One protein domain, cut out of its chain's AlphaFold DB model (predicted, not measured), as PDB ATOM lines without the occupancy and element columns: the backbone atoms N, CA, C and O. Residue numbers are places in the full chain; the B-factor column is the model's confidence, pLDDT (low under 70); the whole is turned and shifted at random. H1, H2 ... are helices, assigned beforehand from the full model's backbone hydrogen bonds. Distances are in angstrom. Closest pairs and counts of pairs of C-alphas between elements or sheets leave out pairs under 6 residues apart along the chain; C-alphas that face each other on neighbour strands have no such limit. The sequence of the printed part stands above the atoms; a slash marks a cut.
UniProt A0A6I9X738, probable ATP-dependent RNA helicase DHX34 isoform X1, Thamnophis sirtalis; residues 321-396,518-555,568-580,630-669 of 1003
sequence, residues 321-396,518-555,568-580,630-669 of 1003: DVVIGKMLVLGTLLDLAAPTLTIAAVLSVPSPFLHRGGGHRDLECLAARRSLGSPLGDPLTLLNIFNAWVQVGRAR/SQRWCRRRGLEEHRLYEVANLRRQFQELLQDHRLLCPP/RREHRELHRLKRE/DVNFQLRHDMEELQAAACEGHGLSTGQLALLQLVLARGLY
ATOM      1  N   ASP A 321     125.548 187.066 153.049       89.44
ATOM      2  CA  ASP A 321     124.708 186.357 154.012       89.44
ATOM      3  C   ASP A 321     124.152 187.297 155.091       89.44
ATOM      4  O   ASP A 321     124.838 188.197 155.585       89.44
ATOM      5  N   VAL A 322     122.918 187.019 155.521       91.81
ATOM      6  CA  VAL A 322     122.132 187.824 156.476       91.81
ATOM      7  C   VAL A 322     122.930 188.201 157.732       91.81
ATOM      8  O   VAL A 322     122.869 189.344 158.183       91.81
ATOM      9  N   VAL A 323     123.724 187.272 158.279       91.81
ATOM     10  CA  VAL A 323     124.563 187.527 159.467       91.81
ATOM     11  C   VAL A 323     125.731 188.468 159.181       91.81
ATOM     12  O   VAL A 323     126.010 189.341 159.998       91.81
ATOM     13  N   ILE A 324     126.375 188.353 158.015       92.31
ATOM     14  CA  ILE A 324     127.493 189.215 157.608       92.31
ATOM     15  C   ILE A 324     126.975 190.629 157.316       92.31
ATOM     16  O   ILE A 324     127.554 191.609 157.787       92.31
ATOM     17  N   GLY A 325     125.839 190.748 156.623       92.31
ATOM     18  CA  GLY A 325     125.169 192.033 156.416       92.31
ATOM     19  C   GLY A 325     124.809 192.703 157.745       92.31
ATOM     20  O   GLY A 325     125.079 193.885 157.947       92.31
ATOM     21  N   LYS A 326     124.284 191.932 158.704       91.94
ATOM     22  CA  LYS A 326     123.907 192.431 160.035       91.94
ATOM     23  C   LYS A 326     125.121 192.887 160.846       91.94
ATOM     24  O   LYS A 326     125.040 193.925 161.500       91.94
ATOM     25  N   MET A 327     126.254 192.181 160.758       92.44
ATOM     26  CA  MET A 327     127.528 192.650 161.321       92.44
ATOM     27  C   MET A 327     127.932 194.000 160.736       92.44
ATOM     28  O   MET A 327     128.232 194.904 161.507       92.44
ATOM     29  N   LEU A 328     127.922 194.150 159.404       90.94
ATOM     30  CA  LEU A 328     128.305 195.398 158.734       90.94
ATOM     31  C   LEU A 328     127.484 196.583 159.256       90.94
ATOM     32  O   LEU A 328     128.065 197.567 159.708       90.94
ATOM     33  N   VAL A 329     126.153 196.457 159.279       89.12
ATOM     34  CA  VAL A 329     125.247 197.503 159.786       89.12
ATOM     35  C   VAL A 329     125.565 197.853 161.246       89.12
ATOM     36  O   VAL A 329     125.802 199.020 161.561       89.12
ATOM     37  N   LEU A 330     125.660 196.857 162.131       88.94
ATOM     38  CA  LEU A 330     125.959 197.073 163.555       88.94
ATOM     39  C   LEU A 330     127.364 197.655 163.795       88.94
ATOM     40  O   LEU A 330     127.540 198.473 164.696       88.94
ATOM     41  N   GLY A 331     128.350 197.283 162.976       89.00
ATOM     42  CA  GLY A 331     129.710 197.817 163.031       89.00
ATOM     43  C   GLY A 331     129.793 199.289 162.627       89.00
ATOM     44  O   GLY A 331     130.596 200.021 163.202       89.00
ATOM     45  N   THR A 332     128.943 199.755 161.701       86.12
ATOM     46  CA  THR A 332     128.849 201.195 161.385       86.12
ATOM     47  C   THR A 332     128.231 202.017 162.518       86.12
ATOM     48  O   THR A 332     128.650 203.148 162.741       86.12
ATOM     49  N   LEU A 333     127.288 201.444 163.277       83.25
ATOM     50  CA  LEU A 333     126.584 202.136 164.363       83.25
ATOM     51  C   LEU A 333     127.473 202.404 165.592       83.25
ATOM     52  O   LEU A 333     127.230 203.363 166.319       83.25
ATOM     53  N   LEU A 334     128.494 201.572 165.817       83.38
ATOM     54  CA  LEU A 334     129.392 201.628 166.980       83.38
ATOM     55  C   LEU A 334     130.823 202.088 166.633       83.38
ATOM     56  O   LEU A 334     131.757 201.780 167.367       83.38
ATOM     57  N   ASP A 335     130.998 202.796 165.510       82.50
ATOM     58  CA  ASP A 335     132.289 203.323 165.023       82.50
ATOM     59  C   ASP A 335     133.400 202.253 164.873       82.50
ATOM     60  O   ASP A 335     134.591 202.483 165.071       82.50
ATOM     61  N   LEU A 336     132.999 201.034 164.496       88.12
ATOM     62  CA  LEU A 336     133.873 199.878 164.248       88.12
ATOM     63  C   LEU A 336     133.848 199.448 162.773       88.12
ATOM     64  O   LEU A 336     134.076 198.280 162.438       88.12
ATOM     65  N   ALA A 337     133.569 200.387 161.871       88.12
ATOM     66  CA  ALA A 337     133.367 200.113 160.454       88.12
ATOM     67  C   ALA A 337     134.589 199.465 159.784       88.12
ATOM     68  O   ALA A 337     134.441 198.455 159.099       88.12
ATOM     69  N   ALA A 338     135.795 200.001 159.998       88.56
ATOM     70  CA  ALA A 338     137.017 199.519 159.352       88.56
ATOM     71  C   ALA A 338     137.365 198.043 159.661       88.56
ATOM     72  O   ALA A 338     137.530 197.280 158.702       88.56
ATOM     73  N   PRO A 339     137.436 197.584 160.933       92.00
ATOM     74  CA  PRO A 339     137.676 196.172 161.225       92.00
ATOM     75  C   PRO A 339     136.493 195.280 160.821       92.00
ATOM     76  O   PRO A 339     136.715 194.176 160.324       92.00
ATOM     77  N   THR A 340     135.249 195.754 160.960       93.25
ATOM     78  CA  THR A 340     134.054 194.973 160.588       93.25
ATOM     79  C   THR A 340     133.970 194.740 159.078       93.25
ATOM     80  O   THR A 340     133.694 193.622 158.654       93.25
ATOM     81  N   LEU A 341     134.287 195.751 158.259       92.75
ATOM     82  CA  LEU A 341     134.394 195.640 156.798       92.75
ATOM     83  C   LEU A 341     135.408 194.578 156.375       92.75
ATOM     84  O   LEU A 341     135.129 193.771 155.489       92.75
ATOM     85  N   THR A 342     136.583 194.567 157.009       93.19
ATOM     86  CA  THR A 342     137.622 193.573 156.723       93.19
ATOM     87  C   THR A 342     137.178 192.173 157.150       93.19
ATOM     88  O   THR A 342     137.323 191.239 156.368       93.19
ATOM     89  N   ILE A 343     136.582 192.011 158.337       94.69
ATOM     90  CA  ILE A 343     136.069 190.711 158.799       94.69
ATOM     91  C   ILE A 343     134.975 190.186 157.862       94.69
ATOM     92  O   ILE A 343     135.071 189.050 157.407       94.69
ATOM     93  N   ALA A 344     133.988 191.014 157.517       94.25
ATOM     94  CA  ALA A 344     132.936 190.657 156.571       94.25
ATOM     95  C   ALA A 344     133.512 190.220 155.217       94.25
ATOM     96  O   ALA A 344     133.109 189.197 154.675       94.25
ATOM     97  N   ALA A 345     134.505 190.946 154.694       93.81
ATOM     98  CA  ALA A 345     135.160 190.591 153.441       93.81
ATOM     99  C   ALA A 345     135.938 189.267 153.514       93.81
ATOM    100  O   ALA A 345     135.848 188.484 152.575       93.81
ATOM    101  N   VAL A 346     136.666 188.976 154.603       93.25
ATOM    102  CA  VAL A 346     137.378 187.686 154.728       93.25
ATOM    103  C   VAL A 346     136.415 186.519 154.958       93.25
ATOM    104  O   VAL A 346     136.672 185.428 154.460       93.25
ATOM    105  N   LEU A 347     135.297 186.727 155.659       92.50
ATOM    106  CA  LEU A 347     134.281 185.686 155.861       92.50
ATOM    107  C   LEU A 347     133.478 185.367 154.588       92.50
ATOM    108  O   LEU A 347     133.023 184.235 154.444       92.50
ATOM    109  N   SER A 348     133.348 186.320 153.659       91.31
ATOM    110  CA  SER A 348     132.684 186.128 152.357       91.31
ATOM    111  C   SER A 348     133.574 185.496 151.271       91.31
ATOM    112  O   SER A 348     133.084 185.189 150.186       91.31
ATOM    113  N   VAL A 349     134.877 185.319 151.519       89.06
ATOM    114  CA  VAL A 349     135.843 184.733 150.567       89.06
ATOM    115  C   VAL A 349     136.238 183.324 151.029       89.06
ATOM    116  O   VAL A 349     136.382 183.097 152.232       89.06
ATOM    117  N   PRO A 350     136.454 182.352 150.117       84.62
ATOM    118  CA  PRO A 350     137.028 181.059 150.480       84.62
ATOM    119  C   PRO A 350     138.324 181.209 151.284       84.62
ATOM    120  O   PRO A 350     139.151 182.074 150.994       84.62
ATOM    121  N   SER A 351     138.508 180.352 152.291       84.75
ATOM    122  CA  SER A 351     139.603 180.486 153.260       84.75
ATOM    123  C   SER A 351     140.972 180.688 152.582       84.75
ATOM    124  O   SER A 351     141.338 179.890 151.718       84.75
ATOM    125  N   PRO A 352     141.775 181.692 152.993       85.06
ATOM    126  CA  PRO A 352     143.067 181.981 152.372       85.06
ATOM    127  C   PRO A 352     144.152 180.938 152.689       85.06
ATOM    128  O   PRO A 352     145.280 181.085 152.221       85.06
ATOM    129  N   PHE A 353     143.860 179.910 153.494       84.38
ATOM    130  CA  PHE A 353     144.809 178.856 153.855       84.38
ATOM    131  C   PHE A 353     144.902 177.771 152.768       84.38
ATOM    132  O   PHE A 353     143.951 177.032 152.506       84.38
ATOM    133  N   LEU A 354     146.093 177.627 152.187       71.62
ATOM    134  CA  LEU A 354     146.398 176.623 151.171       71.62
ATOM    135  C   LEU A 354     146.351 175.205 151.755       71.62
ATOM    136  O   LEU A 354     147.118 174.856 152.653       71.62
ATOM    137  N   HIS A 355     145.520 174.351 151.161       59.66
ATOM    138  CA  HIS A 355     145.592 172.905 151.357       59.66
ATOM    139  C   HIS A 355     146.634 172.317 150.400       59.66
ATOM    140  O   HIS A 355     146.319 171.963 149.264       59.66
ATOM    141  N   ARG A 356     147.889 172.216 150.851       53.81
ATOM    142  CA  ARG A 356     148.910 171.440 150.133       53.81
ATOM    143  C   ARG A 356     148.571 169.951 150.212       53.81
ATOM    144  O   ARG A 356     148.290 169.433 151.289       53.81
ATOM    145  N   GLY A 357     148.565 169.281 149.059       40.41
ATOM    146  CA  GLY A 357     148.389 167.832 148.977       40.41
ATOM    147  C   GLY A 357     149.587 167.103 149.586       40.41
ATOM    148  O   GLY A 357     150.725 167.497 149.349       40.41
ATOM    149  N   GLY A 358     149.317 166.049 150.357       39.50
ATOM    150  CA  GLY A 358     150.300 165.375 151.210       39.50
ATOM    151  C   GLY A 358     150.030 165.677 152.684       39.50
ATOM    152  O   GLY A 358     150.000 166.828 153.100       39.50
ATOM    153  N   GLY A 359     149.808 164.637 153.493       40.28
ATOM    154  CA  GLY A 359     149.319 164.751 154.879       40.28
ATOM    155  C   GLY A 359     150.280 165.380 155.900       40.28
ATOM    156  O   GLY A 359     150.037 165.271 157.100       40.28
ATOM    157  N   HIS A 360     151.368 166.013 155.461       43.59
ATOM    158  CA  HIS A 360     152.188 166.872 156.304       43.59
ATOM    159  C   HIS A 360     151.639 168.298 156.271       43.59
ATOM    160  O   HIS A 360     151.827 169.049 155.316       43.59
ATOM    161  N   ARG A 361     150.997 168.693 157.375       52.81
ATOM    162  CA  ARG A 361     150.905 170.109 157.734       52.81
ATOM    163  C   ARG A 361     152.334 170.640 157.839       52.81
ATOM    164  O   ARG A 361     153.071 170.165 158.700       52.81
ATOM    165  N   ASP A 362     152.704 171.620 157.016       62.97
ATOM    166  CA  ASP A 362     153.963 172.354 157.177       62.97
ATOM    167  C   ASP A 362     153.973 172.993 158.580       62.97
ATOM    168  O   ASP A 362     153.374 174.051 158.805       62.97
ATOM    169  N   LEU A 363     154.636 172.339 159.542       69.38
ATOM    170  CA  LEU A 363     154.798 172.820 160.921       69.38
ATOM    171  C   LEU A 363     155.438 174.214 160.942       69.38
ATOM    172  O   LEU A 363     155.074 175.046 161.769       69.38
ATOM    173  N   GLU A 364     156.301 174.503 159.967       74.50
ATOM    174  CA  GLU A 364     156.861 175.831 159.708       74.50
ATOM    175  C   GLU A 364     155.782 176.871 159.364       74.50
ATOM    176  O   GLU A 364     155.774 177.963 159.932       74.50
ATOM    177  N   CYS A 365     154.824 176.537 158.490       77.62
ATOM    178  CA  CYS A 365     153.723 177.436 158.125       77.62
ATOM    179  C   CYS A 365     152.733 177.648 159.280       77.62
ATOM    180  O   CYS A 365     152.079 178.690 159.339       77.62
ATOM    181  N   LEU A 366     152.588 176.681 160.191       75.62
ATOM    182  CA  LEU A 366     151.840 176.853 161.444       75.62
ATOM    183  C   LEU A 366     152.609 177.752 162.423       75.62
ATOM    184  O   LEU A 366     152.061 178.742 162.904       75.62
ATOM    185  N   ALA A 367     153.897 177.483 162.651       78.94
ATOM    186  CA  ALA A 367     154.756 178.295 163.512       78.94
ATOM    187  C   ALA A 367     154.819 179.764 163.048       78.94
ATOM    188  O   ALA A 367     154.635 180.674 163.854       78.94
ATOM    189  N   ALA A 368     154.962 180.006 161.741       81.25
ATOM    190  CA  ALA A 368     154.966 181.343 161.142       81.25
ATOM    191  C   ALA A 368     153.612 182.081 161.224       81.25
ATOM    192  O   ALA A 368     153.567 183.299 161.018       81.25
ATOM    193  N   ARG A 369     152.511 181.367 161.513       83.19
ATOM    194  CA  ARG A 369     151.172 181.936 161.742       83.19
ATOM    195  C   ARG A 369     150.860 182.208 163.215       83.19
ATOM    196  O   ARG A 369     150.010 183.058 163.463       83.19
ATOM    197  N   ARG A 370     151.557 181.590 164.181       80.88
ATOM    198  CA  ARG A 370     151.299 181.777 165.629       80.88
ATOM    199  C   ARG A 370     151.270 183.250 166.052       80.88
ATOM    200  O   ARG A 370     150.379 183.641 166.791       80.88
ATOM    201  N   SER A 371     152.168 184.083 165.522       84.31
ATOM    202  CA  SER A 371     152.222 185.523 165.834       84.31
ATOM    203  C   SER A 371     151.042 186.352 165.299       84.31
ATOM    204  O   SER A 371     150.968 187.541 165.585       84.31
ATOM    205  N   LEU A 372     150.178 185.770 164.461       86.31
ATOM    206  CA  LEU A 372     148.979 186.406 163.901       86.31
ATOM    207  C   LEU A 372     147.688 185.828 164.506       86.31
ATOM    208  O   LEU A 372     146.616 186.403 164.312       86.31
ATOM    209  N   GLY A 373     147.788 184.711 165.237       85.00
ATOM    210  CA  GLY A 373     146.675 184.088 165.943       85.00
ATOM    211  C   GLY A 373     146.079 185.037 166.976       85.00
ATOM    212  O   GLY A 373     146.790 185.572 167.823       85.00
ATOM    213  N   SER A 374     144.769 185.250 166.907       88.69
ATOM    214  CA  SER A 374     144.021 185.924 167.960       88.69
ATOM    215  C   SER A 374     143.467 184.874 168.918       88.69
ATOM    216  O   SER A 374     142.719 183.999 168.472       88.69
ATOM    217  N   PRO A 375     143.725 184.976 170.236       86.06
ATOM    218  CA  PRO A 375     143.156 184.046 171.200       86.06
ATOM    219  C   PRO A 375     141.628 184.154 171.267       86.06
ATOM    220  O   PRO A 375     140.996 183.304 171.875       86.06
ATOM    221  N   LEU A 376     141.023 185.200 170.694       86.81
ATOM    222  CA  LEU A 376     139.581 185.461 170.717       86.81
ATOM    223  C   LEU A 376     138.809 184.717 169.606       86.81
ATOM    224  O   LEU A 376     137.588 184.581 169.712       86.81
ATOM    225  N   GLY A 377     139.499 184.216 168.571       90.69
ATOM    226  CA  GLY A 377     138.919 183.347 167.542       90.69
ATOM    227  C   GLY A 377     139.364 183.616 166.100       90.69
ATOM    228  O   GLY A 377     140.225 184.454 165.808       90.69
ATOM    229  N   ASP A 378     138.738 182.889 165.176       92.38
ATOM    230  CA  ASP A 378     139.125 182.818 163.765       92.38
ATOM    231  C   ASP A 378     138.892 184.134 163.000       92.38
ATOM    232  O   ASP A 378     139.831 184.586 162.342       92.38
ATOM    233  N   PRO A 379     137.735 184.830 163.103       93.75
ATOM    234  CA  PRO A 379     137.517 186.086 162.374       93.75
ATOM    235  C   PRO A 379     138.536 187.182 162.722       93.75
ATOM    236  O   PRO A 379     138.965 187.937 161.853       93.75
ATOM    237  N   LEU A 380     138.980 187.236 163.982       92.75
ATOM    238  CA  LEU A 380     139.991 188.194 164.444       92.75
ATOM    239  C   LEU A 380     141.412 187.779 164.024       92.75
ATOM    240  O   LEU A 380     142.243 188.628 163.719       92.75
ATOM    241  N   THR A 381     141.680 186.477 163.922       92.06
ATOM    242  CA  THR A 381     142.923 185.958 163.327       92.06
ATOM    243  C   THR A 381     143.008 186.282 161.834       92.06
ATOM    244  O   THR A 381     144.054 186.686 161.329       92.06
ATOM    245  N   LEU A 382     141.889 186.159 161.121       92.94
ATOM    246  CA  LEU A 382     141.763 186.506 159.709       92.94
ATOM    247  C   LEU A 382     141.935 188.021 159.471       92.94
ATOM    248  O   LEU A 382     142.645 188.409 158.541       92.94
ATOM    249  N   LEU A 383     141.391 188.866 160.358       92.94
ATOM    250  CA  LEU A 383     141.663 190.312 160.398       92.94
ATOM    251  C   LEU A 383     143.166 190.606 160.563       92.94
ATOM    252  O   LEU A 383     143.730 191.368 159.776       92.94
ATOM    253  N   ASN A 384     143.832 189.968 161.532       92.06
ATOM    254  CA  ASN A 384     145.272 190.132 161.765       92.06
ATOM    255  C   ASN A 384     146.109 189.734 160.537       92.06
ATOM    256  O   ASN A 384     147.038 190.449 160.163       92.06
ATOM    257  N   ILE A 385     145.768 188.614 159.888       91.62
ATOM    258  CA  ILE A 385     146.436 188.141 158.666       91.62
ATOM    259  C   ILE A 385     146.300 189.167 157.534       91.62
ATOM    260  O   ILE A 385     147.301 189.488 156.890       91.62
ATOM    261  N   PHE A 386     145.097 189.702 157.308       92.38
ATOM    262  CA  PHE A 386     144.869 190.713 156.276       92.38
ATOM    263  C   PHE A 386     145.644 192.006 156.566       92.38
ATOM    264  O   PHE A 386     146.374 192.492 155.701       92.38
ATOM    265  N   ASN A 387     145.562 192.525 157.796       90.25
ATOM    266  CA  ASN A 387     146.252 193.756 158.189       90.25
ATOM    267  C   ASN A 387     147.780 193.616 158.054       90.25
ATOM    268  O   ASN A 387     148.436 194.503 157.505       90.25
ATOM    269  N   ALA A 388     148.348 192.481 158.474       88.81
ATOM    270  CA  ALA A 388     149.776 192.201 158.329       88.81
ATOM    271  C   ALA A 388     150.210 192.085 156.854       88.81
ATOM    272  O   ALA A 388     151.278 192.578 156.486       88.81
ATOM    273  N   TRP A 389     149.385 191.492 155.983       89.75
ATOM    274  CA  TRP A 389     149.656 191.449 154.541       89.75
ATOM    275  C   TRP A 389     149.647 192.850 153.905       89.75
ATOM    276  O   TRP A 389     150.577 193.187 153.166       89.75
ATOM    277  N   VAL A 390     148.672 193.704 154.247       86.31
ATOM    278  CA  VAL A 390     148.620 195.103 153.776       86.31
ATOM    279  C   VAL A 390     149.874 195.879 154.206       86.31
ATOM    280  O   VAL A 390     150.456 196.604 153.396       86.31
ATOM    281  N   GLN A 391     150.350 195.684 155.441       82.50
ATOM    282  CA  GLN A 391     151.591 196.301 155.930       82.50
ATOM    283  C   GLN A 391     152.839 195.820 155.171       82.50
ATOM    284  O   GLN A 391     153.693 196.634 154.823       82.50
ATOM    285  N   VAL A 392     152.938 194.528 154.837       80.25
ATOM    286  CA  VAL A 392     154.016 194.000 153.972       80.25
ATOM    287  C   VAL A 392     153.954 194.615 152.570       80.25
ATOM    288  O   VAL A 392     154.992 194.835 151.943       80.25
ATOM    289  N   GLY A 393     152.756 194.975 152.102       63.41
ATOM    290  CA  GLY A 393     152.553 195.773 150.894       63.41
ATOM    291  C   GLY A 393     153.269 197.131 150.915       63.41
ATOM    292  O   GLY A 393     153.745 197.570 149.872       63.41
ATOM    293  N   ARG A 394     153.438 197.770 152.082       47.78
ATOM    294  CA  ARG A 394     154.135 199.065 152.223       47.78
ATOM    295  C   ARG A 394     155.641 198.965 151.965       47.78
ATOM    296  O   ARG A 394     156.234 199.883 151.405       47.78
ATOM    297  N   ALA A 395     156.256 197.830 152.297       48.19
ATOM    298  CA  ALA A 395     157.673 197.571 152.024       48.19
ATOM    299  C   ALA A 395     157.993 197.417 150.518       48.19
ATOM    300  O   ALA A 395     159.157 197.275 150.153       48.19
ATOM    301  N   ARG A 396     156.981 197.453 149.637       51.97
ATOM    302  CA  ARG A 396     157.147 197.429 148.175       51.97
ATOM    303  C   ARG A 396     157.561 198.785 147.575       51.97
ATOM    304  O   ARG A 396     158.038 198.795 146.445       51.97
ATOM    305  N   SER A 518     155.716 190.203 149.274       76.75
ATOM    306  CA  SER A 518     154.393 189.732 149.704       76.75
ATOM    307  C   SER A 518     154.106 188.280 149.298       76.75
ATOM    308  O   SER A 518     153.707 187.493 150.154       76.75
ATOM    309  N   GLN A 519     154.420 187.872 148.061       75.94
ATOM    310  CA  GLN A 519     154.329 186.470 147.622       75.94
ATOM    311  C   GLN A 519     155.197 185.572 148.515       75.94
ATOM    312  O   GLN A 519     154.770 184.497 148.942       75.94
ATOM    313  N   ARG A 520     156.417 186.024 148.846       80.00
ATOM    314  CA  ARG A 520     157.331 185.319 149.760       80.00
ATOM    315  C   ARG A 520     156.757 185.237 151.184       80.00
ATOM    316  O   ARG A 520     156.858 184.184 151.811       80.00
ATOM    317  N   TRP A 521     156.131 186.307 151.680       85.56
ATOM    318  CA  TRP A 521     155.465 186.343 152.990       85.56
ATOM    319  C   TRP A 521     154.249 185.406 153.062       85.56
ATOM    320  O   TRP A 521     154.106 184.692 154.055       85.56
ATOM    321  N   CYS A 522     153.432 185.354 152.002       86.12
ATOM    322  CA  CYS A 522     152.261 184.478 151.906       86.12
ATOM    323  C   CYS A 522     152.678 183.002 151.841       86.12
ATOM    324  O   CYS A 522     152.213 182.191 152.643       86.12
ATOM    325  N   ARG A 523     153.632 182.656 150.959       81.12
ATOM    326  CA  ARG A 523     154.149 181.280 150.815       81.12
ATOM    327  C   ARG A 523     154.722 180.724 152.121       81.12
ATOM    328  O   ARG A 523     154.425 179.584 152.454       81.12
ATOM    329  N   ARG A 524     155.472 181.528 152.890       83.25
ATOM    330  CA  ARG A 524     156.019 181.142 154.213       83.25
ATOM    331  C   ARG A 524     154.954 180.864 155.286       83.25
ATOM    332  O   ARG A 524     155.292 180.349 156.343       83.25
ATOM    333  N   ARG A 525     153.694 181.240 155.051       85.56
ATOM    334  CA  ARG A 525     152.566 181.055 155.981       85.56
ATOM    335  C   ARG A 525     151.481 180.123 155.441       85.56
ATOM    336  O   ARG A 525     150.452 179.970 156.089       85.56
ATOM    337  N   GLY A 526     151.694 179.515 154.271       83.25
ATOM    338  CA  GLY A 526     150.678 178.707 153.597       83.25
ATOM    339  C   GLY A 526     149.445 179.520 153.183       83.25
ATOM    340  O   GLY A 526     148.335 179.002 153.250       83.25
ATOM    341  N   LEU A 527     149.622 180.791 152.805       86.12
ATOM    342  CA  LEU A 527     148.537 181.690 152.398       86.12
ATOM    343  C   LEU A 527     148.474 181.864 150.875       86.12
ATOM    344  O   LEU A 527     149.507 182.010 150.215       86.12
ATOM    345  N   GLU A 528     147.260 181.917 150.329       84.31
ATOM    346  CA  GLU A 528     146.995 182.274 148.937       84.31
ATOM    347  C   GLU A 528     146.811 183.796 148.795       84.31
ATOM    348  O   GLU A 528     145.789 184.356 149.189       84.31
ATOM    349  N   GLU A 529     147.783 184.484 148.185       84.31
ATOM    350  CA  GLU A 529     147.722 185.946 147.992       84.31
ATOM    351  C   GLU A 529     146.534 186.390 147.119       84.31
ATOM    352  O   GLU A 529     145.985 187.468 147.329       84.31
ATOM    353  N   HIS A 530     146.071 185.534 146.198       83.06
ATOM    354  CA  HIS A 530     144.894 185.815 145.372       83.06
ATOM    355  C   HIS A 530     143.630 186.045 146.214       83.06
ATOM    356  O   HIS A 530     142.889 186.992 145.958       83.06
ATOM    357  N   ARG A 531     143.432 185.260 147.284       86.75
ATOM    358  CA  ARG A 531     142.305 185.438 148.215       86.75
ATOM    359  C   ARG A 531     142.389 186.765 148.957       86.75
ATOM    360  O   ARG A 531     141.375 187.417 149.154       86.75
ATOM    361  N   LEU A 532     143.592 187.220 149.304       89.31
ATOM    362  CA  LEU A 532     143.785 188.523 149.949       89.31
ATOM    363  C   LEU A 532     143.470 189.685 148.986       89.31
ATOM    364  O   LEU A 532     142.879 190.682 149.404       89.31
ATOM    365  N   TYR A 533     143.747 189.528 147.683       87.75
ATOM    366  CA  TYR A 533     143.248 190.453 146.661       87.75
ATOM    367  C   TYR A 533     141.711 190.411 146.536       87.75
ATOM    368  O   TYR A 533     141.096 191.474 146.456       87.75
ATOM    369  N   GLU A 534     141.069 189.236 146.535       88.75
ATOM    370  CA  GLU A 534     139.595 189.111 146.523       88.75
ATOM    371  C   GLU A 534     138.959 189.819 147.733       88.75
ATOM    372  O   GLU A 534     138.074 190.659 147.555       88.75
ATOM    373  N   VAL A 535     139.483 189.579 148.942       91.12
ATOM    374  CA  VAL A 535     139.059 190.243 150.188       91.12
ATOM    375  C   VAL A 535     139.154 191.760 150.071       91.12
ATOM    376  O   VAL A 535     138.205 192.460 150.407       91.12
ATOM    377  N   ALA A 536     140.268 192.297 149.573       90.25
ATOM    378  CA  ALA A 536     140.424 193.742 149.428       90.25
ATOM    379  C   ALA A 536     139.416 194.349 148.428       90.25
ATOM    380  O   ALA A 536     138.863 195.421 148.696       90.25
ATOM    381  N   ASN A 537     139.108 193.642 147.329       89.25
ATOM    382  CA  ASN A 537     138.080 194.074 146.376       89.25
ATOM    383  C   ASN A 537     136.678 194.075 147.020       89.25
ATOM    384  O   ASN A 537     135.951 195.056 146.851       89.25
ATOM    385  N   LEU A 538     136.310 193.022 147.764       90.50
ATOM    386  CA  LEU A 538     135.012 192.915 148.450       90.50
ATOM    387  C   LEU A 538     134.879 193.927 149.592       90.50
ATOM    388  O   LEU A 538     133.856 194.596 149.701       90.50
ATOM    389  N   ARG A 539     135.940 194.135 150.380       91.56
ATOM    390  CA  ARG A 539     136.004 195.174 151.419       91.56
ATOM    391  C   ARG A 539     135.701 196.559 150.832       91.56
ATOM    392  O   ARG A 539     134.946 197.319 151.430       91.56
ATOM    393  N   ARG A 540     136.264 196.883 149.660       89.12
ATOM    394  CA  ARG A 540     135.968 198.133 148.934       89.12
ATOM    395  C   ARG A 540     134.512 198.177 148.454       89.12
ATOM    396  O   ARG A 540     133.866 199.195 148.652       89.12
ATOM    397  N   GLN A 541     133.982 197.091 147.886       90.12
ATOM    398  CA  GLN A 541     132.580 197.025 147.444       90.12
ATOM    399  C   GLN A 541     131.590 197.210 148.601       90.12
ATOM    400  O   GLN A 541     130.636 197.968 148.468       90.12
ATOM    401  N   PHE A 542     131.827 196.585 149.757       91.12
ATOM    402  CA  PHE A 542     131.003 196.797 150.950       91.12
ATOM    403  C   PHE A 542     131.133 198.228 151.478       91.12
ATOM    404  O   PHE A 542     130.135 198.824 151.871       91.12
ATOM    405  N   GLN A 543     132.335 198.814 151.450       89.88
ATOM    406  CA  GLN A 543     132.539 200.212 151.830       89.88
ATOM    407  C   GLN A 543     131.772 201.176 150.905       89.88
ATOM    408  O   GLN A 543     131.168 202.120 151.403       89.88
ATOM    409  N   GLU A 544     131.760 200.922 149.594       88.44
ATOM    410  CA  GLU A 544     130.998 201.693 148.599       88.44
ATOM    411  C   GLU A 544     129.484 201.552 148.821       88.44
ATOM    412  O   GLU A 544     128.807 202.562 148.983       88.44
ATOM    413  N   LEU A 545     128.963 200.329 148.974       87.50
ATOM    414  CA  LEU A 545     127.540 200.094 149.269       87.50
ATOM    415  C   LEU A 545     127.091 200.791 150.564       87.50
ATOM    416  O   LEU A 545     126.054 201.450 150.596       87.50
ATOM    417  N   LEU A 546     127.880 200.709 151.640       86.25
ATOM    418  CA  LEU A 546     127.568 201.408 152.891       86.25
ATOM    419  C   LEU A 546     127.636 202.943 152.743       86.25
ATOM    420  O   LEU A 546     126.937 203.649 153.471       86.25
ATOM    421  N   GLN A 547     128.440 203.480 151.821       87.31
ATOM    422  CA  GLN A 547     128.455 204.914 151.501       87.31
ATOM    423  C   GLN A 547     127.228 205.324 150.675       87.31
ATOM    424  O   GLN A 547     126.595 206.330 151.001       87.31
ATOM    425  N   ASP A 548     126.836 204.522 149.681       85.12
ATOM    426  CA  ASP A 548     125.634 204.740 148.866       85.12
ATOM    427  C   ASP A 548     124.363 204.732 149.738       85.12
ATOM    428  O   ASP A 548     123.511 205.618 149.626       85.12
ATOM    429  N   HIS A 549     124.287 203.814 150.709       79.50
ATOM    430  CA  HIS A 549     123.231 203.766 151.728       79.50
ATOM    431  C   HIS A 549     123.420 204.764 152.891       79.50
ATOM    432  O   HIS A 549     122.659 204.734 153.857       79.50
ATOM    433  N   ARG A 550     124.406 205.674 152.829       76.19
ATOM    434  CA  ARG A 550     124.699 206.715 153.845       76.19
ATOM    435  C   ARG A 550     124.941 206.191 155.273       76.19
ATOM    436  O   ARG A 550     124.775 206.929 156.250       76.19
ATOM    437  N   LEU A 551     125.351 204.933 155.402       75.81
ATOM    438  CA  LEU A 551     125.814 204.313 156.649       75.81
ATOM    439  C   LEU A 551     127.251 204.725 156.980       75.81
ATOM    440  O   LEU A 551     127.605 204.816 158.151       75.81
ATOM    441  N   LEU A 552     128.060 205.020 155.959       80.00
ATOM    442  CA  LEU A 552     129.417 205.538 156.109       80.00
ATOM    443  C   LEU A 552     129.594 206.885 155.419       80.00
ATOM    444  O   LEU A 552     129.140 207.098 154.296       80.00
ATOM    445  N   CYS A 553     130.334 207.777 156.072       70.88
ATOM    446  CA  CYS A 553     130.860 208.969 155.421       70.88
ATOM    447  C   CYS A 553     131.985 208.576 154.442       70.88
ATOM    448  O   CYS A 553     132.804 207.705 154.762       70.88
ATOM    449  N   PRO A 554     132.078 209.208 153.259       65.12
ATOM    450  CA  PRO A 554     133.232 209.035 152.386       65.12
ATOM    451  C   PRO A 554     134.502 209.580 153.068       65.12
ATOM    452  O   PRO A 554     134.433 210.615 153.739       65.12
ATOM    453  N   PRO A 555     135.669 208.926 152.902       62.69
ATOM    454  CA  PRO A 555     136.909 209.372 153.530       62.69
ATOM    455  C   PRO A 555     137.305 210.773 153.049       62.69
ATOM    456  O   PRO A 555     137.177 211.117 151.867       62.69
ATOM    457  N   ARG A 568     148.972 210.621 140.474       76.81
ATOM    458  CA  ARG A 568     148.890 210.733 139.000       76.81
ATOM    459  C   ARG A 568     150.142 210.232 138.270       76.81
ATOM    460  O   ARG A 568     150.009 209.812 137.121       76.81
ATOM    461  N   ARG A 569     151.336 210.304 138.868       80.06
ATOM    462  CA  ARG A 569     152.573 209.738 138.296       80.06
ATOM    463  C   ARG A 569     152.585 208.218 138.454       80.06
ATOM    464  O   ARG A 569     152.749 207.523 137.457       80.06
ATOM    465  N   GLU A 570     152.309 207.722 139.654       76.50
ATOM    466  CA  GLU A 570     152.255 206.284 139.969       76.50
ATOM    467  C   GLU A 570     151.193 205.558 139.128       76.50
ATOM    468  O   GLU A 570     151.485 204.563 138.473       76.50
ATOM    469  N   HIS A 571     149.986 206.115 139.012       80.38
ATOM    470  CA  HIS A 571     148.914 205.527 138.201       80.38
ATOM    471  C   HIS A 571     149.249 205.491 136.694       80.38
ATOM    472  O   HIS A 571     148.862 204.561 135.984       80.38
ATOM    473  N   ARG A 572     150.008 206.475 136.181       82.31
ATOM    474  CA  ARG A 572     150.528 206.449 134.797       82.31
ATOM    475  C   ARG A 572     151.573 205.351 134.610       82.31
ATOM    476  O   ARG A 572     151.544 204.678 133.583       82.31
ATOM    477  N   GLU A 573     152.446 205.161 135.594       81.38
ATOM    478  CA  GLU A 573     153.471 204.116 135.591       81.38
ATOM    479  C   GLU A 573     152.847 202.711 135.616       81.38
ATOM    480  O   GLU A 573     153.146 201.878 134.764       81.38
ATOM    481  N   LEU A 574     151.870 202.473 136.494       81.00
ATOM    482  CA  LEU A 574     151.131 201.207 136.538       81.00
ATOM    483  C   LEU A 574     150.379 200.925 135.225       81.00
ATOM    484  O   LEU A 574     150.365 199.791 134.738       81.00
ATOM    485  N   HIS A 575     149.805 201.952 134.587       83.56
ATOM    486  CA  HIS A 575     149.226 201.813 133.249       83.56
ATOM    487  C   HIS A 575     150.265 201.522 132.155       83.56
ATOM    488  O   HIS A 575     149.932 200.804 131.207       83.56
ATOM    489  N   ARG A 576     151.495 202.040 132.264       85.19
ATOM    490  CA  ARG A 576     152.610 201.703 131.363       85.19
ATOM    491  C   ARG A 576     152.968 200.223 131.497       85.19
ATOM    492  O   ARG A 576     152.848 199.497 130.511       85.19
ATOM    493  N   LEU A 577     153.253 199.757 132.713       81.12
ATOM    494  CA  LEU A 577     153.573 198.353 133.005       81.12
ATOM    495  C   LEU A 577     152.463 197.393 132.536       81.12
ATOM    496  O   LEU A 577     152.737 196.352 131.938       81.12
ATOM    497  N   LYS A 578     151.189 197.764 132.726       81.75
ATOM    498  CA  LYS A 578     150.042 196.988 132.229       81.75
ATOM    499  C   LYS A 578     150.003 196.890 130.698       81.75
ATOM    500  O   LYS A 578     149.709 195.815 130.175       81.75
ATOM    501  N   ARG A 579     150.306 197.976 129.975       80.62
ATOM    502  CA  ARG A 579     150.376 197.981 128.499       80.62
ATOM    503  C   ARG A 579     151.552 197.150 127.989       80.62
ATOM    504  O   ARG A 579     151.370 196.361 127.068       80.62
ATOM    505  N   GLU A 580     152.721 197.273 128.612       80.31
ATOM    506  CA  GLU A 580     153.909 196.473 128.284       80.31
ATOM    507  C   GLU A 580     153.649 194.972 128.484       80.31
ATOM    508  O   GLU A 580     153.943 194.167 127.598       80.31
ATOM    509  N   ASP A 630     149.178 192.033 140.850       74.56
ATOM    510  CA  ASP A 630     149.643 193.111 141.731       74.56
ATOM    511  C   ASP A 630     149.507 194.498 141.069       74.56
ATOM    512  O   ASP A 630     148.987 195.440 141.667       74.56
ATOM    513  N   VAL A 631     149.857 194.620 139.782       73.25
ATOM    514  CA  VAL A 631     149.644 195.868 139.016       73.25
ATOM    515  C   VAL A 631     148.150 196.201 138.883       73.25
ATOM    516  O   VAL A 631     147.753 197.351 139.048       73.25
ATOM    517  N   ASN A 632     147.292 195.211 138.609       78.38
ATOM    518  CA  ASN A 632     145.839 195.422 138.563       78.38
ATOM    519  C   ASN A 632     145.244 195.765 139.938       78.38
ATOM    520  O   ASN A 632     144.263 196.504 139.997       78.38
ATOM    521  N   PHE A 633     145.817 195.238 141.018       80.81
ATOM    522  CA  PHE A 633     145.408 195.514 142.387       80.81
ATOM    523  C   PHE A 633     145.710 196.967 142.774       80.81
ATOM    524  O   PHE A 633     144.795 197.677 143.191       80.81
ATOM    525  N   GLN A 634     146.941 197.429 142.530       77.62
ATOM    526  CA  GLN A 634     147.383 198.809 142.789       77.62
ATOM    527  C   GLN A 634     146.675 199.847 141.896       77.62
ATOM    528  O   GLN A 634     146.525 201.000 142.282       77.62
ATOM    529  N   LEU A 635     146.184 199.451 140.713       78.88
ATOM    530  CA  LEU A 635     145.315 200.296 139.875       78.88
ATOM    531  C   LEU A 635     143.870 200.418 140.400       78.88
ATOM    532  O   LEU A 635     143.133 201.282 139.931       78.88
ATOM    533  N   ARG A 636     143.429 199.534 141.304       79.00
ATOM    534  CA  ARG A 636     142.049 199.492 141.832       79.00
ATOM    535  C   ARG A 636     141.910 200.002 143.264       79.00
ATOM    536  O   ARG A 636     140.806 200.373 143.649       79.00
ATOM    537  N   HIS A 637     142.986 199.976 144.045       79.88
ATOM    538  CA  HIS A 637     142.966 200.303 145.468       79.88
ATOM    539  C   HIS A 637     143.978 201.400 145.756       79.88
ATOM    540  O   HIS A 637     145.128 201.318 145.326       79.88
ATOM    541  N   ASP A 638     143.558 202.400 146.525       78.19
ATOM    542  CA  ASP A 638     144.493 203.354 147.094       78.19
ATOM    543  C   ASP A 638     145.233 202.687 148.263       78.19
ATOM    544  O   ASP A 638     144.631 202.294 149.266       78.19
ATOM    545  N   MET A 639     146.544 202.504 148.102       77.50
ATOM    546  CA  MET A 639     147.373 201.830 149.099       77.50
ATOM    547  C   MET A 639     147.518 202.652 150.384       77.50
ATOM    548  O   MET A 639     147.682 202.049 151.442       77.50
ATOM    549  N   GLU A 640     147.427 203.989 150.328       75.69
ATOM    550  CA  GLU A 640     147.482 204.847 151.522       75.69
ATOM    551  C   GLU A 640     146.193 204.678 152.347       75.69
ATOM    552  O   GLU A 640     146.255 204.477 153.560       75.69
ATOM    553  N   GLU A 641     145.026 204.671 151.692       77.62
ATOM    554  CA  GLU A 641     143.721 204.488 152.354       77.62
ATOM    555  C   GLU A 641     143.548 203.063 152.909       77.62
ATOM    556  O   GLU A 641     143.085 202.883 154.038       77.62
ATOM    557  N   LEU A 642     143.976 202.040 152.159       82.38
ATOM    558  CA  LEU A 642     143.930 200.649 152.620       82.38
ATOM    559  C   LEU A 642     144.877 200.408 153.808       82.38
ATOM    560  O   LEU A 642     144.525 199.673 154.730       82.38
ATOM    561  N   GLN A 643     146.056 201.043 153.816       79.75
ATOM    562  CA  GLN A 643     146.984 200.993 154.950       79.75
ATOM    563  C   GLN A 643     146.441 201.736 156.173       79.75
ATOM    564  O   GLN A 643     146.575 201.214 157.275       79.75
ATOM    565  N   ALA A 644     145.801 202.899 156.008       79.00
ATOM    566  CA  ALA A 644     145.173 203.619 157.118       79.00
ATOM    567  C   ALA A 644     144.118 202.745 157.823       79.00
ATOM    568  O   ALA A 644     144.214 202.520 159.030       79.00
ATOM    569  N   ALA A 645     143.211 202.132 157.057       80.12
ATOM    570  CA  ALA A 645     142.209 201.211 157.596       80.12
ATOM    571  C   ALA A 645     142.815 199.931 158.214       80.12
ATOM    572  O   ALA A 645     142.290 199.399 159.194       80.12
ATOM    573  N   ALA A 646     143.928 199.423 157.672       80.50
ATOM    574  CA  ALA A 646     144.651 198.298 158.268       80.50
ATOM    575  C   ALA A 646     145.356 198.682 159.584       80.50
ATOM    576  O   ALA A 646     145.452 197.853 160.486       80.50
ATOM    577  N   CYS A 647     145.823 199.927 159.723       76.94
ATOM    578  CA  CYS A 647     146.374 200.459 160.971       76.94
ATOM    579  C   CYS A 647     145.288 200.627 162.044       76.94
ATOM    580  O   CYS A 647     145.501 200.192 163.174       76.94
ATOM    581  N   GLU A 648     144.113 201.160 161.687       72.56
ATOM    582  CA  GLU A 648     142.934 201.210 162.571       72.56
ATOM    583  C   GLU A 648     142.569 199.809 163.093       72.56
ATOM    584  O   GLU A 648     142.361 199.621 164.290       72.56
ATOM    585  N   GLY A 649     142.580 198.796 162.218       67.06
ATOM    586  CA  GLY A 649     142.320 197.402 162.593       67.06
ATOM    587  C   GLY A 649     143.447 196.697 163.367       67.06
ATOM    588  O   GLY A 649     143.186 195.681 164.005       67.06
ATOM    589  N   HIS A 650     144.688 197.193 163.319       67.69
ATOM    590  CA  HIS A 650     145.855 196.602 164.001       67.69
ATOM    591  C   HIS A 650     146.140 197.259 165.369       67.69
ATOM    592  O   HIS A 650     146.887 196.710 166.177       67.69
ATOM    593  N   GLY A 651     145.562 198.434 165.639       68.12
ATOM    594  CA  GLY A 651     145.740 199.203 166.877       68.12
ATOM    595  C   GLY A 651     144.554 199.157 167.850       68.12
ATOM    596  O   GLY A 651     144.462 200.026 168.714       68.12
ATOM    597  N   LEU A 652     143.629 198.201 167.701       82.06
ATOM    598  CA  LEU A 652     142.399 198.148 168.499       82.06
ATOM    599  C   LEU A 652     142.694 197.979 169.999       82.06
ATOM    600  O   LEU A 652     143.335 197.019 170.424       82.06
ATOM    601  N   SER A 653     142.156 198.889 170.809       86.81
ATOM    602  CA  SER A 653     142.191 198.779 172.269       86.81
ATOM    603  C   SER A 653     141.389 197.572 172.772       86.81
ATOM    604  O   SER A 653     140.449 197.114 172.120       86.81
ATOM    605  N   THR A 654     141.675 197.102 173.991       85.94
ATOM    606  CA  THR A 654     140.917 196.017 174.645       85.94
ATOM    607  C   THR A 654     139.410 196.303 174.704       85.94
ATOM    608  O   THR A 654     138.603 195.384 174.589       85.94
ATOM    609  N   GLY A 655     139.020 197.578 174.836       86.19
ATOM    610  CA  GLY A 655     137.621 198.003 174.756       86.19
ATOM    611  C   GLY A 655     137.036 197.826 173.355       86.19
ATOM    612  O   GLY A 655     136.012 197.171 173.200       86.19
ATOM    613  N   GLN A 656     137.710 198.332 172.318       88.00
ATOM    614  CA  GLN A 656     137.254 198.171 170.931       88.00
ATOM    615  C   GLN A 656     137.191 196.699 170.499       88.00
ATOM    616  O   GLN A 656     136.262 196.324 169.793       88.00
ATOM    617  N   LEU A 657     138.116 195.847 170.960       90.00
ATOM    618  CA  LEU A 657     138.062 194.400 170.721       90.00
ATOM    619  C   LEU A 657     136.838 193.748 171.381       90.00
ATOM    620  O   LEU A 657     136.137 192.986 170.720       90.00
ATOM    621  N   ALA A 658     136.539 194.076 172.642       90.12
ATOM    622  CA  ALA A 658     135.357 193.559 173.336       90.12
ATOM    623  C   ALA A 658     134.043 194.023 172.673       90.12
ATOM    624  O   ALA A 658     133.115 193.231 172.501       90.12
ATOM    625  N   LEU A 659     133.985 195.286 172.232       91.81
ATOM    626  CA  LEU A 659     132.849 195.838 171.490       91.81
ATOM    627  C   LEU A 659     132.694 195.172 170.112       91.81
ATOM    628  O   LEU A 659     131.584 194.813 169.725       91.81
ATOM    629  N   LEU A 660     133.801 194.931 169.403       93.00
ATOM    630  CA  LEU A 660     133.816 194.219 168.125       93.00
ATOM    631  C   LEU A 660     133.345 192.770 168.285       93.00
ATOM    632  O   LEU A 660     132.510 192.315 167.509       93.00
ATOM    633  N   GLN A 661     133.798 192.054 169.318       92.81
ATOM    634  CA  GLN A 661     133.276 190.721 169.638       92.81
ATOM    635  C   GLN A 661     131.762 190.749 169.886       92.81
ATOM    636  O   GLN A 661     131.055 189.882 169.377       92.81
ATOM    637  N   LEU A 662     131.252 191.749 170.613       93.38
ATOM    638  CA  LEU A 662     129.821 191.903 170.880       93.38
ATOM    639  C   LEU A 662     129.011 192.215 169.603       93.38
ATOM    640  O   LEU A 662     127.933 191.649 169.417       93.38
ATOM    641  N   VAL A 663     129.539 193.043 168.691       93.38
ATOM    642  CA  VAL A 663     128.960 193.293 167.353       93.38
ATOM    643  C   VAL A 663     128.881 192.004 166.537       93.38
ATOM    644  O   VAL A 663     127.817 191.670 166.011       93.38
ATOM    645  N   LEU A 664     129.980 191.247 166.467       94.44
ATOM    646  CA  LEU A 664     130.032 189.978 165.739       94.44
ATOM    647  C   LEU A 664     129.069 188.952 166.351       94.44
ATOM    648  O   LEU A 664     128.336 188.294 165.617       94.44
ATOM    649  N   ALA A 665     128.992 188.867 167.681       94.06
ATOM    650  CA  ALA A 665     128.047 187.998 168.376       94.06
ATOM    651  C   ALA A 665     126.581 188.388 168.112       94.06
ATOM    652  O   ALA A 665     125.771 187.502 167.854       94.06
ATOM    653  N   ARG A 666     126.230 189.686 168.093       92.62
ATOM    654  CA  ARG A 666     124.871 190.158 167.734       92.62
ATOM    655  C   ARG A 666     124.534 189.905 166.261       92.62
ATOM    656  O   ARG A 666     123.365 189.701 165.939       92.62
ATOM    657  N   GLY A 667     125.538 189.882 165.384       92.25
ATOM    658  CA  GLY A 667     125.405 189.438 163.996       92.25
ATOM    659  C   GLY A 667     125.170 187.930 163.864       92.25
ATOM    660  O   GLY A 667     124.297 187.524 163.104       92.25
ATOM    661  N   LEU A 668     125.906 187.104 164.617       93.06
ATOM    662  CA  LEU A 668     125.815 185.638 164.559       93.06
ATOM    663  C   LEU A 668     124.607 185.055 165.300       93.06
ATOM    664  O   LEU A 668     124.087 184.027 164.872       93.06
ATOM    665  N   TYR A 669     124.149 185.669 166.397       92.25
ATOM    666  CA  TYR A 669     123.051 185.142 167.219       92.25
ATOM    667  C   TYR A 669     121.822 184.780 166.354       92.25
ATOM    668  O   TYR A 669     121.418 185.604 165.529       92.25
TER     669      TYR A 669
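What this domain is: This is residues 321 to 396, 518 to 555, 568 to 580 and 630 to 669 of the 1003 residues of the protein "probable ATP-dependent RNA helicase DHX34 isoform X1" of Thamnophis sirtalis (UniProt A0A6I9X738). The core is a knot of crossed helices round the short helix H2, with H6 over one side of it, H1 beside it on another, and the pair H4 and H9 crossing it on the side away from H1. H10 packs on H1 at one end, while H7 lies far out at another and meets the rest only through little H8; H3, which touches no helix, is also far out, after a long loop. The printed part has 167 residues, with ten named helices, H1 to H10 in chain order, and no named strand; the class is all helix, with 119 residues in helices and packing that is mostly crossed. The whole is compact, with a radius of gyration of the C-alphas of 16.6 A and spans of 46 by 46 by 28 A.

How they stand to each other: The longest helix, H6, residues 529 to 548, touches H2, residues 337 to 347, with its residues 535 to 543 alone. The closest C-alphas are those of Arg 539 and Ala 345, 5.1 A apart, and the lines stand at a steep tilt of 48 degrees, opposite ways. H2 is the hub, touching four helices. With H1, residues 322 to 333, it makes a helical hairpin at a shallow tilt of 14 degrees, closest at the C-alphas of Gly 331 and Ala 337, 5.0 A. H4, residues 378 to 394, is about perpendicular to H2 at 74 degrees and touches it with residues 379 to 386 alone; the closest C-alphas, of Leu 383 and Ile 343, are 5.8 A apart. H9, residues 639 to 650, is about perpendicular to H2 at 88 degrees and touches it with residues 645 to 649 alone, closest at the C-alphas of Gly 649 and Pro 339, 5.0 A. H4 and H9 touch at a steep tilt of 39 degrees, opposite ways, with the C-alphas of Asn 387 and Ala 646 closest at 4.8 A. H10, residues 654 to 668, touches H1, closest at the C-alphas of Gly 667 and Met 327, 4.7 A; the tilt of 36 degrees is only just steep, and they run opposite ways. H5, residues 518 to 523, touches H4, closest at the C-alphas of Ser 518 and Val 392, 6.0 A, and only just touches H6, with 3 pairs of C-alphas within 8 A, closest at Cys 522 and Glu 529, 6.2 A. H7, residues 568 to 580, touches H8, residues 630 to 634, with residues 574 to 578 alone; the C-alphas of Leu 574 and Val 631 are closest at 6.1 A. H3, residues 363 to 370, touches no helix and is only just apart from H5, 8.3 A at the closest. In each of the ten helices every O i to N i+4 pair is within hydrogen-bond range.

Where its parts are: H6 runs 29.0 A from C-alpha 529 at (147.722, 185.946, 147.992) to C-alpha 548 at (125.634, 204.740, 148.866). H4 is 24.9 A long, H10 20.9 A, H7 18.5 A and H1 16.9 A, from first to last C-alpha. H1 begins at C-alpha 322, at (122.132, 187.824, 156.476), and H10 ends at C-alpha 668, at (125.815, 185.638, 164.559). H2, H3, H5, H8 and H9 are passed over here.

The domain as a whole: The two C-alphas farthest apart are those of Glu 580 and Tyr 669, 51.0 A. The printed part has three cuts: residues 397 to 517, with 8.3 A from C-alpha 396 to C-alpha 518; residues 556 to 567, with 18.9 A from C-alpha 555 to C-alpha 568; and residues 581 to 629, with 14.5 A from C-alpha 580 to C-alpha 630. Of the links that are printed whole, H2 to H3, residues 348 to 362, is long. The mean pLDDT of the printed part is 82.5, and 18 residues are under 70: 355 to 363, 393 to 396, 554 to 555 and 649 to 651.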